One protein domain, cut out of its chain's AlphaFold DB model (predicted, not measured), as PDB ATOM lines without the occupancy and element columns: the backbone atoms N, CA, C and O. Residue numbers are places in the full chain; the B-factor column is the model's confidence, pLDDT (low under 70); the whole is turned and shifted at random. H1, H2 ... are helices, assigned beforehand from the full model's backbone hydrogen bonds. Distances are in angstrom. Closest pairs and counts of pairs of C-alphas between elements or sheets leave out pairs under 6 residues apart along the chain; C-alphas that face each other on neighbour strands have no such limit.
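AT A GLANCE: This is residues 19 to 114 of the 281 residues of an uncharacterized protein of Lasiodiplodia theobromae (UniProt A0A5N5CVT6). Three long helices stand side by side as an up-and-down bundle, each running against the one before it, and residues 108 to 113, of which 108 belongs to H3, stick out free. A long loop, residues 65 to 82, folds back from H2 to H3. The 96 printed residues have H1, H2 and H3 in chain order and no named strand: all helix, only just loose and close to compact, radius of gyration of the C-alphas 15.4 A, spans 50 by 29 by 18 A.

HOW THE PARTS SIT: Start with H3, residues 83 to 108. H1, residues 19 to 40, touches it, closest at the C-alphas of Lys 32 and Thr 99, 6.1 A, at a shallow tilt of 10 degrees, the same way. H2, residues 47 to 64, touches residues 96 to 107 of H3 alone, closest at the C-alphas of Trp 62 and Tyr 96, 7.0 A; this hairpin has a shallow tilt of 16 degrees, opposite ways. H1 touches H2 with residues 31 to 38 alone, closest at the C-alphas of Leu 31 and Ile 58, 7.1 A; this hairpin has a shallow tilt of 8 degrees, opposite ways. In H1, H2 and H3 every O i to N i+4 pair is within hydrogen-bond range.

IN THESE COORDINATES: Find C-alpha 83 at (208.016, 173.241, 237.663); H3 runs 36.4 A to C-alpha 108 at (172.033, 173.568, 242.953). H1 begins at C-alpha 19 (201.323, 183.158, 226.309) and spans 31.4 A; H2 spans 25.6 A.

THE WHOLE: The C-alphas of Gly 45 and His 80 are the two farthest apart, 50.4 A. The printed part has no cut; the link from H2 to H3 is long. Look for pLDDT under 70 at residues 43 to 44 and 109 to 114.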
ATOM      1  N   THR A  19     202.339 182.768 227.297       88.56
ATOM      2  CA  THR A  19     201.323 183.158 226.309       88.56
ATOM      3  C   THR A  19     200.211 182.115 226.241       88.56
ATOM      4  O   THR A  19     199.033 182.473 226.235       88.56
ATOM      5  N   ALA A  20     200.576 180.831 226.224       89.75
ATOM      6  CA  ALA A  20     199.634 179.720 226.266       89.75
ATOM      7  C   ALA A  20     198.844 179.703 227.585       89.75
ATOM      8  O   ALA A  20     197.622 179.581 227.542       89.75
ATOM      9  N   ASP A  21     199.521 179.914 228.719       85.81
ATOM     10  CA  ASP A  21     198.924 180.068 230.057       85.81
ATOM     11  C   ASP A  21     197.867 181.171 230.082       85.81
ATOM     12  O   ASP A  21     196.679 180.913 230.275       85.81
ATOM     13  N   THR A  22     198.271 182.388 229.719       89.56
ATOM     14  CA  THR A  22     197.375 183.549 229.676       89.56
ATOM     15  C   THR A  22     196.178 183.310 228.756       89.56
ATOM     16  O   THR A  22     195.051 183.679 229.094       89.56
ATOM     17  N   ARG A  23     196.390 182.681 227.592       92.75
ATOM     18  CA  ARG A  23     195.312 182.355 226.651       92.75
ATOM     19  C   ARG A  23     194.321 181.364 227.256       92.75
ATOM     20  O   ARG A  23     193.121 181.619 227.181       92.75
ATOM     21  N   CYS A  24     194.798 180.274 227.856       91.81
ATOM     22  CA  CYS A  24     193.936 179.277 228.495       91.81
ATOM     23  C   CYS A  24     193.125 179.917 229.630       91.81
ATOM     24  O   CYS A  24     191.895 179.813 229.645       91.81
ATOM     25  N   SER A  25     193.780 180.672 230.517       90.31
ATOM     26  CA  SER A  25     193.106 181.384 231.606       90.31
ATOM     27  C   SER A  25     192.070 182.387 231.095       90.31
ATOM     28  O   SER A  25     190.971 182.462 231.644       90.31
ATOM     29  N   ALA A  26     192.361 183.126 230.019       94.12
ATOM     30  CA  ALA A  26     191.413 184.067 229.421       94.12
ATOM     31  C   ALA A  26     190.165 183.364 228.860       94.12
ATOM     32  O   ALA A  26     189.048 183.856 229.036       94.12
ATOM     33  N   GLN A  27     190.329 182.197 228.231       93.69
ATOM     34  CA  GLN A  27     189.198 181.413 227.732       93.69
ATOM     35  C   GLN A  27     188.297 180.941 228.887       93.69
ATOM     36  O   GLN A  27     187.080 181.130 228.841       93.69
ATOM     37  N   PHE A  28     188.871 180.398 229.968       93.38
ATOM     38  CA  PHE A  28     188.094 180.024 231.159       93.38
ATOM     39  C   PHE A  28     187.472 181.231 231.870       93.38
ATOM     40  O   PHE A  28     186.346 181.141 232.356       93.38
ATOM     41  N   ALA A  29     188.153 182.377 231.906       92.44
ATOM     42  CA  ALA A  29     187.604 183.609 232.465       92.44
ATOM     43  C   ALA A  29     186.360 184.085 231.698       92.44
ATOM     44  O   ALA A  29     185.378 184.477 232.325       92.44
ATOM     45  N   SER A  30     186.356 183.978 230.365       95.75
ATOM     46  CA  SER A  30     185.176 184.302 229.556       95.75
ATOM     47  C   SER A  30     183.981 183.409 229.899       95.75
ATOM     48  O   SER A  30     182.865 183.907 230.011       95.75
ATOM     49  N   LEU A  31     184.197 182.107 230.114       94.88
ATOM     50  CA  LEU A  31     183.131 181.195 230.548       94.88
ATOM     51  C   LEU A  31     182.634 181.515 231.962       94.88
ATOM     52  O   LEU A  31     181.436 181.438 232.228       94.88
ATOM     53  N   LYS A  32     183.531 181.901 232.873       92.88
ATOM     54  CA  LYS A  32     183.149 182.350 234.218       92.88
ATOM     55  C   LYS A  32     182.292 183.621 234.161       92.88
ATOM     56  O   LYS A  32     181.344 183.721 234.935       92.88
ATOM     57  N   GLU A  33     182.547 184.542 233.228       95.00
ATOM     58  CA  GLU A  33     181.669 185.704 233.013       95.00
ATOM     59  C   GLU A  33     180.288 185.291 232.474       95.00
ATOM     60  O   GLU A  33     179.284 185.739 233.026       95.00
ATOM     61  N   ASP A  34     180.204 184.370 231.501       93.00
ATOM     62  CA  ASP A  34     178.918 183.810 231.028       93.00
ATOM     63  C   ASP A  34     178.103 183.222 232.205       93.00
ATOM     64  O   ASP A  34     176.883 183.401 232.309       93.00
ATOM     65  N   ILE A  35     178.783 182.527 233.124       91.44
ATOM     66  CA  ILE A  35     178.192 181.952 234.339       91.44
ATOM     67  C   ILE A  35     177.701 183.050 235.300       91.44
ATOM     68  O   ILE A  35     176.598 182.947 235.848       91.44
ATOM     69  N   LEU A  36     178.481 184.115 235.504       90.25
ATOM     70  CA  LEU A  36     178.080 185.263 236.324       90.25
ATOM     71  C   LEU A  36     176.872 185.990 235.721       90.25
ATOM     72  O   LEU A  36     175.952 186.380 236.445       90.25
ATOM     73  N   GLU A  37     176.832 186.138 234.399       90.88
ATOM     74  CA  GLU A  37     175.707 186.735 233.692       90.88
ATOM     75  C   GLU A  37     174.430 185.896 233.857       90.88
ATOM     76  O   GLU A  37     173.353 186.440 234.130       90.88
ATOM     77  N   LEU A  38     174.548 184.567 233.769       89.12
ATOM     78  CA  LEU A  38     173.456 183.638 234.055       89.12
ATOM     79  C   LEU A  38     172.947 183.790 235.497       89.12
ATOM     80  O   LEU A  38     171.733 183.830 235.715       89.12
ATOM     81  N   HIS A  39     173.853 183.915 236.470       86.50
ATOM     82  CA  HIS A  39     173.492 184.126 237.872       86.50
ATOM     83  C   HIS A  39     172.710 185.433 238.079       86.50
ATOM     84  O   HIS A  39     171.722 185.448 238.816       86.50
ATOM     85  N   ARG A  40     173.099 186.521 237.397       86.25
ATOM     86  CA  ARG A  40     172.394 187.816 237.457       86.25
ATOM     87  C   ARG A  40     170.983 187.749 236.849       86.25
ATOM     88  O   ARG A  40     170.060 188.345 237.395       86.25
ATOM     89  N   HIS A  41     170.778 186.988 235.770       82.38
ATOM     90  CA  HIS A  41     169.496 186.886 235.044       82.38
ATOM     91  C   HIS A  41     168.638 185.674 235.461       82.38
ATOM     92  O   HIS A  41     167.979 185.022 234.636       82.38
ATOM     93  N   ARG A  42     168.629 185.370 236.764       70.06
ATOM     94  CA  ARG A  42     168.090 184.125 237.336       70.06
ATOM     95  C   ARG A  42     166.595 183.880 237.083       70.06
ATOM     96  O   ARG A  42     166.171 182.724 237.033       70.06
ATOM     97  N   SER A  43     165.814 184.945 236.906       65.25
ATOM     98  CA  SER A  43     164.346 184.914 236.757       65.25
ATOM     99  C   SER A  43     163.853 184.575 235.344       65.25
ATOM    100  O   SER A  43     162.649 184.565 235.101       65.25
ATOM    101  N   SER A  44     164.756 184.321 234.394       67.25
ATOM    102  CA  SER A  44     164.385 183.977 233.020       67.25
ATOM    103  C   SER A  44     163.873 182.531 232.916       67.25
ATOM    104  O   SER A  44     164.487 181.600 233.438       67.25
ATOM    105  N   GLY A  45     162.761 182.316 232.200       71.38
ATOM    106  CA  GLY A  45     162.195 180.974 231.965       71.38
ATOM    107  C   GLY A  45     163.151 180.006 231.245       71.38
ATOM    108  O   GLY A  45     163.027 178.796 231.394       71.38
ATOM    109  N   HIS A  46     164.164 180.535 230.552       78.00
ATOM    110  CA  HIS A  46     165.164 179.776 229.788       78.00
ATOM    111  C   HIS A  46     166.426 179.419 230.595       78.00
ATOM    112  O   HIS A  46     167.441 179.017 230.031       78.00
ATOM    113  N   HIS A  47     166.410 179.570 231.922       82.88
ATOM    114  CA  HIS A  47     167.598 179.344 232.750       82.88
ATOM    115  C   HIS A  47     168.179 177.925 232.615       82.88
ATOM    116  O   HIS A  47     169.394 177.768 232.607       82.88
ATOM    117  N   GLY A  48     167.335 176.889 232.533       82.88
ATOM    118  CA  GLY A  48     167.803 175.503 232.391       82.88
ATOM    119  C   GLY A  48     168.512 175.254 231.056       82.88
ATOM    120  O   GLY A  48     169.582 174.656 231.021       82.88
ATOM    121  N   GLU A  49     167.964 175.793 229.968       86.88
ATOM    122  CA  GLU A  49     168.572 175.716 228.638       86.88
ATOM    123  C   GLU A  49     169.918 176.449 228.596       86.88
ATOM    124  O   GLU A  49     170.910 175.890 228.134       86.88
ATOM    125  N   ARG A  50     169.997 177.656 229.175       88.94
ATOM    126  CA  ARG A  50     171.258 178.411 229.273       88.94
ATOM    127  C   ARG A  50     172.331 177.664 230.069       88.94
ATOM    128  O   ARG A  50     173.487 177.681 229.659       88.94
ATOM    129  N   VAL A  51     171.964 176.994 231.166       90.31
ATOM    130  CA  VAL A  51     172.896 176.139 231.928       90.31
ATOM    131  C   VAL A  51     173.473 175.044 231.032       90.31
ATOM    132  O   VAL A  51     174.687 174.856 231.016       90.31
ATOM    133  N   ASN A  52     172.630 174.355 230.261       90.38
ATOM    134  CA  ASN A  52     173.075 173.283 229.369       90.38
ATOM    135  C   ASN A  52     173.976 173.813 228.247       90.38
ATOM    136  O   ASN A  52     175.011 173.219 227.968       90.38
ATOM    137  N   VAL A  53     173.637 174.966 227.663       93.88
ATOM    138  CA  VAL A  53     174.469 175.622 226.643       93.88
ATOM    139  C   VAL A  53     175.852 175.964 227.199       93.88
ATOM    140  O   VAL A  53     176.857 175.665 226.558       93.88
ATOM    141  N   ILE A  54     175.925 176.563 228.393       93.25
ATOM    142  CA  ILE A  54     177.210 176.894 229.022       93.25
ATOM    143  C   ILE A  54     177.985 175.616 229.357       93.25
ATOM    144  O   ILE A  54     179.181 175.557 229.090       93.25
ATOM    145  N   ARG A  55     177.320 174.566 229.855       94.00
ATOM    146  CA  ARG A  55     177.957 173.266 230.116       94.00
ATOM    147  C   ARG A  55     178.628 172.705 228.864       94.00
ATOM    148  O   ARG A  55     179.817 172.410 228.899       94.00
ATOM    149  N   SER A  56     177.905 172.651 227.747       94.94
ATOM    150  CA  SER A  56     178.459 172.167 226.479       94.94
ATOM    151  C   SER A  56     179.605 173.040 225.962       94.94
ATOM    152  O   SER A  56     180.541 172.515 225.368       94.94
ATOM    153  N   LYS A  57     179.581 174.361 226.199       96.06
ATOM    154  CA  LYS A  57     180.723 175.235 225.877       96.06
ATOM    155  C   LYS A  57     181.959 174.892 226.716       96.06
ATOM    156  O   LYS A  57     183.050 174.855 226.157       96.06
ATOM    157  N   ILE A  58     181.793 174.644 228.019       95.31
ATOM    158  CA  ILE A  58     182.895 174.276 228.925       95.31
ATOM    159  C   ILE A  58     183.536 172.961 228.474       95.31
ATOM    160  O   ILE A  58     184.752 172.896 228.309       95.31
ATOM    161  N   GLU A  59     182.719 171.932 228.240       94.69
ATOM    162  CA  GLU A  59     183.179 170.615 227.782       94.69
ATOM    163  C   GLU A  59     183.884 170.721 226.430       94.69
ATOM    164  O   GLU A  59     184.994 170.225 226.270       94.69
ATOM    165  N   LYS A  60     183.293 171.453 225.478       94.88
ATOM    166  CA  LYS A  60     183.909 171.682 224.172       94.88
ATOM    167  C   LYS A  60     185.259 172.389 224.290       94.88
ATOM    168  O   LYS A  60     186.216 171.954 223.666       94.88
ATOM    169  N   GLN A  61     185.354 173.451 225.091       94.44
ATOM    170  CA  GLN A  61     186.617 174.160 225.284       94.44
ATOM    171  C   GLN A  61     187.686 173.239 225.876       94.44
ATOM    172  O   GLN A  61     188.833 173.292 225.446       94.44
ATOM    173  N   TRP A  62     187.322 172.379 226.832       94.75
ATOM    174  CA  TRP A  62     188.248 171.387 227.372       94.75
ATOM    175  C   TRP A  62     188.682 170.365 226.324       94.75
ATOM    176  O   TRP A  62     189.861 170.028 226.262       94.75
ATOM    177  N   GLU A  63     187.770 169.885 225.480       93.94
ATOM    178  CA  GLU A  63     188.098 168.945 224.406       93.94
ATOM    179  C   GLU A  63     188.985 169.566 223.320       93.94
ATOM    180  O   GLU A  63     189.947 168.926 222.894       93.94
ATOM    181  N   ASP A  64     188.748 170.829 222.969       92.88
ATOM    182  CA  ASP A  64     189.499 171.565 221.949       92.88
ATOM    183  C   ASP A  64     190.937 171.931 222.392       92.88
ATOM    184  O   ASP A  64     191.765 172.296 221.553       92.88
ATOM    185  N   LEU A  65     191.272 171.839 223.689       92.44
ATOM    186  CA  LEU A  65     192.640 172.084 224.167       92.44
ATOM    187  C   LEU A  65     193.627 171.015 223.650       92.44
ATOM    188  O   LEU A  65     193.269 169.835 223.552       92.44
ATOM    189  N   PRO A  66     194.900 171.379 223.392       92.31
ATOM    190  CA  PRO A  66     195.939 170.408 223.061       92.31
ATOM    191  C   PRO A  66     196.072 169.318 224.140       92.31
ATOM    192  O   PRO A  66     196.014 169.636 225.329       92.31
ATOM    193  N   PRO A  67     196.298 168.037 223.782       89.56
ATOM    194  CA  PRO A  67     196.403 166.953 224.764       89.56
ATOM    195  C   PRO A  67     197.490 167.182 225.817       89.56
ATOM    196  O   PRO A  67     197.267 166.915 226.993       89.56
ATOM    197  N   HIS A  68     198.634 167.746 225.420       89.81
ATOM    198  CA  HIS A  68     199.737 168.060 226.328       89.81
ATOM    199  C   HIS A  68     199.465 169.285 227.222       89.81
ATOM    200  O   HIS A  68     200.287 169.574 228.078       89.81
ATOM    201  N   PHE A  69     198.335 169.993 227.060       91.88
ATOM    202  CA  PHE A  69     197.848 171.005 228.015       91.88
ATOM    203  C   PHE A  69     196.864 170.420 229.038       91.88
ATOM    204  O   PHE A  69     196.456 171.104 229.977       91.88
ATOM    205  N   LYS A  70     196.461 169.155 228.874       92.00
ATOM    206  CA  LYS A  70     195.494 168.494 229.749       92.00
ATOM    207  C   LYS A  70     196.220 167.621 230.757       92.00
ATOM    208  O   LYS A  70     196.894 166.657 230.404       92.00
ATOM    209  N   LEU A  71     195.997 167.896 232.037       90.31
ATOM    210  CA  LEU A  71     196.397 166.977 233.094       90.31
ATOM    211  C   LEU A  71     195.452 165.765 233.102       90.31
ATOM    212  O   LEU A  71     194.305 165.873 233.538       90.31
ATOM    213  N   GLN A  72     195.925 164.629 232.583       82.19
ATOM    214  CA  GLN A  72     195.172 163.365 232.542       82.19
ATOM    215  C   GLN A  72     195.636 162.350 233.599       82.19
ATOM    216  O   GLN A  72     194.893 161.432 233.939       82.19
ATOM    217  N   THR A  73     196.858 162.503 234.110       83.62
ATOM    218  CA  THR A  73     197.503 161.584 235.056       83.62
ATOM    219  C   THR A  73     197.829 162.282 236.378       83.62
ATOM    220  O   THR A  73     197.680 163.496 236.515       83.62
ATOM    221  N   SER A  74     198.278 161.508 237.370       84.44
ATOM    222  CA  SER A  74     198.757 162.040 238.650       84.44
ATOM    223  C   SER A  74     199.984 162.927 238.433       84.44
ATOM    224  O   SER A  74     200.873 162.618 237.635       84.44
ATOM    225  N   LEU A  75     200.090 164.005 239.213       82.75
ATOM    226  CA  LEU A  75     201.246 164.906 239.179       82.75
ATOM    227  C   LEU A  75     202.559 164.204 239.543       82.75
ATOM    228  O   LEU A  75     203.641 164.678 239.190       82.75
ATOM    229  N   LYS A  76     202.483 163.062 240.236       78.12
ATOM    230  CA  LYS A  76     203.637 162.209 240.542       78.12
ATOM    231  C   LYS A  76     204.281 161.595 239.301       78.12
ATOM    232  O   LYS A  76     205.481 161.326 239.366       78.12
ATOM    233  N   ASP A  77     203.530 161.404 238.220       82.50
ATOM    234  CA  ASP A  77     204.019 160.821 236.963       82.50
ATOM    235  C   ASP A  77     204.618 161.902 236.042       82.50
ATOM    236  O   ASP A  77     205.506 161.647 235.226       82.50
ATOM    237  N   CYS A  78     204.230 163.158 236.264       81.06
ATOM    238  CA  CYS A  78     204.707 164.345 235.554       81.06
ATOM    239  C   CYS A  78     206.042 164.902 236.091       81.06
ATOM    240  O   CYS A  78     206.355 166.070 235.879       81.06
ATOM    241  N   ARG A  79     206.861 164.101 236.791       75.00
ATOM    242  CA  ARG A  79     208.156 164.555 237.362       75.00
ATOM    243  C   ARG A  79     209.190 164.989 236.327       75.00
ATOM    244  O   ARG A  79     210.135 165.679 236.686       75.00
ATOM    245  N   HIS A  80     209.036 164.530 235.092       80.56
ATOM    246  CA  HIS A  80     209.913 164.862 233.975       80.56
ATOM    247  C   HIS A  80     209.657 166.272 233.418       80.56
ATOM    248  O   HIS A  80     210.511 166.799 232.715       80.56
ATOM    249  N   LEU A  81     208.506 166.875 233.742       82.94
ATOM    250  CA  LEU A  81     208.152 168.234 233.345       82.94
ATOM    251  C   LEU A  81     208.793 169.263 234.280       82.94
ATOM    252  O   LEU A  81     208.999 169.010 235.473       82.94
ATOM    253  N   SER A  82     209.070 170.449 233.745       80.94
ATOM    254  CA  SER A  82     209.563 171.572 234.538       80.94
ATOM    255  C   SER A  82     208.526 172.023 235.583       80.94
ATOM    256  O   SER A  82     207.326 171.786 235.416       80.94
ATOM    257  N   PRO A  83     208.948 172.701 236.671       80.75
ATOM    258  CA  PRO A  83     208.016 173.241 237.663       80.75
ATOM    259  C   PRO A  83     206.939 174.133 237.035       80.75
ATOM    260  O   PRO A  83     205.767 173.986 237.353       80.75
ATOM    261  N   PHE A  84     207.333 174.974 236.075       81.31
ATOM    262  CA  PHE A  84     206.414 175.847 235.351       81.31
ATOM    263  C   PHE A  84     205.368 175.062 234.548       81.31
ATOM    264  O   PHE A  84     204.180 175.341 234.656       81.31
ATOM    265  N   GLU A  85     205.783 174.053 233.777       88.19
ATOM    266  CA  GLU A  85     204.849 173.229 232.996       88.19
ATOM    267  C   GLU A  85     203.875 172.467 233.895       88.19
ATOM    268  O   GLU A  85     202.690 172.357 233.589       88.19
ATOM    269  N   ARG A  86     204.354 171.971 235.040       87.88
ATOM    270  CA  ARG A  86     203.495 171.323 236.034       87.88
ATOM    271  C   ARG A  86     202.465 172.287 236.611       87.88
ATOM    272  O   ARG A  86     201.296 171.916 236.698       87.88
ATOM    273  N   ASP A  87     202.884 173.493 236.982       86.56
ATOM    274  CA  ASP A  87     201.990 174.520 237.518       86.56
ATOM    275  C   ASP A  87     200.942 174.936 236.474       86.56
ATOM    276  O   ASP A  87     199.761 175.035 236.803       86.56
ATOM    277  N   PHE A  88     201.341 175.060 235.206       91.06
ATOM    278  CA  PHE A  88     200.437 175.306 234.080       91.06
ATOM    279  C   PHE A  88     199.378 174.199 233.924       91.06
ATOM    280  O   PHE A  88     198.184 174.490 233.815       91.06
ATOM    281  N   LEU A  89     199.780 172.921 233.945       93.56
ATOM    282  CA  LEU A  89     198.853 171.789 233.806       93.56
ATOM    283  C   LEU A  89     197.846 171.719 234.957       93.56
ATOM    284  O   LEU A  89     196.651 171.499 234.738       93.56
ATOM    285  N   VAL A  90     198.331 171.924 236.185       93.06
ATOM    286  CA  VAL A  90     197.500 172.001 237.391       93.06
ATOM    287  C   VAL A  90     196.523 173.162 237.286       93.06
ATOM    288  O   VAL A  90     195.326 172.960 237.484       93.06
ATOM    289  N   GLY A  91     197.017 174.358 236.957       91.56
ATOM    290  CA  GLY A  91     196.211 175.567 236.821       91.56
ATOM    291  C   GLY A  91     195.102 175.387 235.791       91.56
ATOM    292  O   GLY A  91     193.932 175.589 236.107       91.56
ATOM    293  N   THR A  92     195.448 174.878 234.609       94.38
ATOM    294  CA  THR A  92     194.503 174.620 233.515       94.38
ATOM    295  C   THR A  92     193.426 173.602 233.911       94.38
ATOM    296  O   THR A  92     192.238 173.821 233.658       94.38
ATOM    297  N   ARG A  93     193.797 172.500 234.586       95.38
ATOM    298  CA  ARG A  93     192.824 171.503 235.076       95.38
ATOM    299  C   ARG A  93     191.925 172.076 236.171       95.38
ATOM    300  O   ARG A  93     190.717 171.839 236.147       95.38
ATOM    301  N   LEU A  94     192.484 172.841 237.107       94.75
ATOM    302  CA  LEU A  94     191.720 173.497 238.168       94.75
ATOM    303  C   LEU A  94     190.769 174.558 237.614       94.75
ATOM    304  O   LEU A  94     189.643 174.651 238.094       94.75
ATOM    305  N   ASP A  95     191.165 175.315 236.592       94.31
ATOM    306  CA  ASP A  95     190.301 176.302 235.945       94.31
ATOM    307  C   ASP A  95     189.092 175.652 235.269       94.31
ATOM    308  O   ASP A  95     187.961 176.128 235.432       94.31
ATOM    309  N   TYR A  96     189.303 174.530 234.579       95.88
ATOM    310  CA  TYR A  96     188.225 173.723 234.011       95.88
ATOM    311  C   TYR A  96     187.250 173.224 235.086       95.88
ATOM    312  O   TYR A  96     186.048 173.498 235.014       95.88
ATOM    313  N   LEU A  97     187.768 172.548 236.118       94.56
ATOM    314  CA  LEU A  97     186.950 171.996 237.199       94.56
ATOM    315  C   LEU A  97     186.218 173.097 237.977       94.56
ATOM    316  O   LEU A  97     185.035 172.961 238.280       94.56
ATOM    317  N   HIS A  98     186.876 174.224 238.249       94.81
ATOM    318  CA  HIS A  98     186.258 175.356 238.933       94.81
ATOM    319  C   HIS A  98     185.114 175.957 238.107       94.81
ATOM    320  O   HIS A  98     184.067 176.294 238.656       94.81
ATOM    321  N   THR A  99     185.269 176.047 236.785       94.31
ATOM    322  CA  THR A  99     184.209 176.540 235.892       94.31
ATOM    323  C   THR A  99     182.982 175.612 235.922       94.31
ATOM    324  O   THR A  99     181.853 176.094 236.033       94.31
ATOM    325  N   LEU A 100     183.186 174.288 235.925       93.25
ATOM    326  CA  LEU A 100     182.109 173.306 236.120       93.25
ATOM    327  C   LEU A 100     181.451 173.428 237.501       93.25
ATOM    328  O   LEU A 100     180.221 173.420 237.600       93.25
ATOM    329  N   LEU A 101     182.257 173.587 238.553       91.94
ATOM    330  CA  LEU A 101     181.779 173.741 239.924       91.94
ATOM    331  C   LEU A 101     180.865 174.965 240.055       91.94
ATOM    332  O   LEU A 101     179.765 174.847 240.589       91.94
ATOM    333  N   LEU A 102     181.275 176.125 239.528       91.06
ATOM    334  CA  LEU A 102     180.481 177.359 239.571       91.06
ATOM    335  C   LEU A 102     179.126 177.195 238.871       91.06
ATOM    336  O   LEU A 102     178.090 177.580 239.424       91.06
ATOM    337  N   LEU A 103     179.114 176.580 237.685       90.12
ATOM    338  CA  LEU A 103     177.878 176.295 236.955       90.12
ATOM    339  C   LEU A 103     176.964 175.330 237.731       90.12
ATOM    340  O   LEU A 103     175.742 175.523 237.793       90.12
ATOM    341  N   GLY A 104     177.557 174.311 238.355       86.50
ATOM    342  CA  GLY A 104     176.868 173.381 239.240       86.50
ATOM    343  C   GLY A 104     176.227 174.086 240.436       86.50
ATOM    344  O   GLY A 104     175.041 173.897 240.696       86.50
ATOM    345  N   LEU A 105     176.959 174.972 241.116       86.12
ATOM    346  CA  LEU A 105     176.469 175.711 242.285       86.12
ATOM    347  C   LEU A 105     175.266 176.609 241.966       86.12
ATOM    348  O   LEU A 105     174.315 176.674 242.747       86.12
ATOM    349  N   ILE A 106     175.257 177.268 240.805       84.25
ATOM    350  CA  ILE A 106     174.109 178.080 240.360       84.25
ATOM    351  C   ILE A 106     172.882 177.205 240.075       84.25
ATOM    352  O   ILE A 106     171.744 177.631 240.302       84.25
ATOM    353  N   SER A 107     173.109 175.976 239.616       78.12
ATOM    354  CA  SER A 107     172.055 174.991 239.364       78.12
ATOM    355  C   SER A 107     171.498 174.413 240.671       78.12
ATOM    356  O   SER A 107     170.281 174.292 240.816       78.12
ATOM    357  N   LEU A 108     172.370 174.153 241.653       74.94
ATOM    358  CA  LEU A 108     172.033 173.568 242.953       74.94
ATOM    359  C   LEU A 108     171.127 174.456 243.805       74.94
ATOM    360  O   LEU A 108     170.259 173.958 244.505       74.94
ATOM    361  N   GLN A 109     171.224 175.783 243.704       61.12
ATOM    362  CA  GLN A 109     170.311 176.674 244.435       61.12
ATOM    363  C   GLN A 109     168.821 176.515 244.040       61.12
ATOM    364  O   GLN A 109     167.977 177.244 244.565       61.12
ATOM    365  N   LYS A 110     168.483 175.636 243.083       59.69
ATOM    366  CA  LYS A 110     167.110 175.253 242.714       59.69
ATOM    367  C   LYS A 110     166.716 173.839 243.173       59.69
ATOM    368  O   LYS A 110     165.527 173.537 243.147       59.69
ATOM    369  N   THR A 111     167.663 172.990 243.577       56.28
ATOM    370  CA  THR A 111     167.432 171.581 243.935       56.28
ATOM    371  C   THR A 111     167.870 171.315 245.374       56.28
ATOM    372  O   THR A 111     168.910 171.784 245.819       56.28
ATOM    373  N   THR A 112     167.074 170.574 246.140       56.88
ATOM    374  CA  THR A 112     167.322 170.345 247.576       56.88
ATOM    375  C   THR A 112     168.493 169.393 247.853       56.88
ATOM    376  O   THR A 112     168.958 169.323 248.987       56.88
ATOM    377  N   GLU A 113     168.983 168.682 246.833       56.44
ATOM    378  CA  GLU A 113     170.074 167.709 246.938       56.44
ATOM    379  C   GLU A 113     171.265 168.109 246.049       56.44
ATOM    380  O   GLU A 113     171.051 168.525 244.901       56.44
ATOM    381  N   PRO A 114     172.513 168.003 246.557       62.09
ATOM    382  CA  PRO A 114     173.719 168.220 245.767       62.09
ATOM    383  C   PRO A 114     173.822 167.166 244.667       62.09
ATOM    384  O   PRO A 114     173.842 165.969 244.936       62.09
TER     385      PRO A 114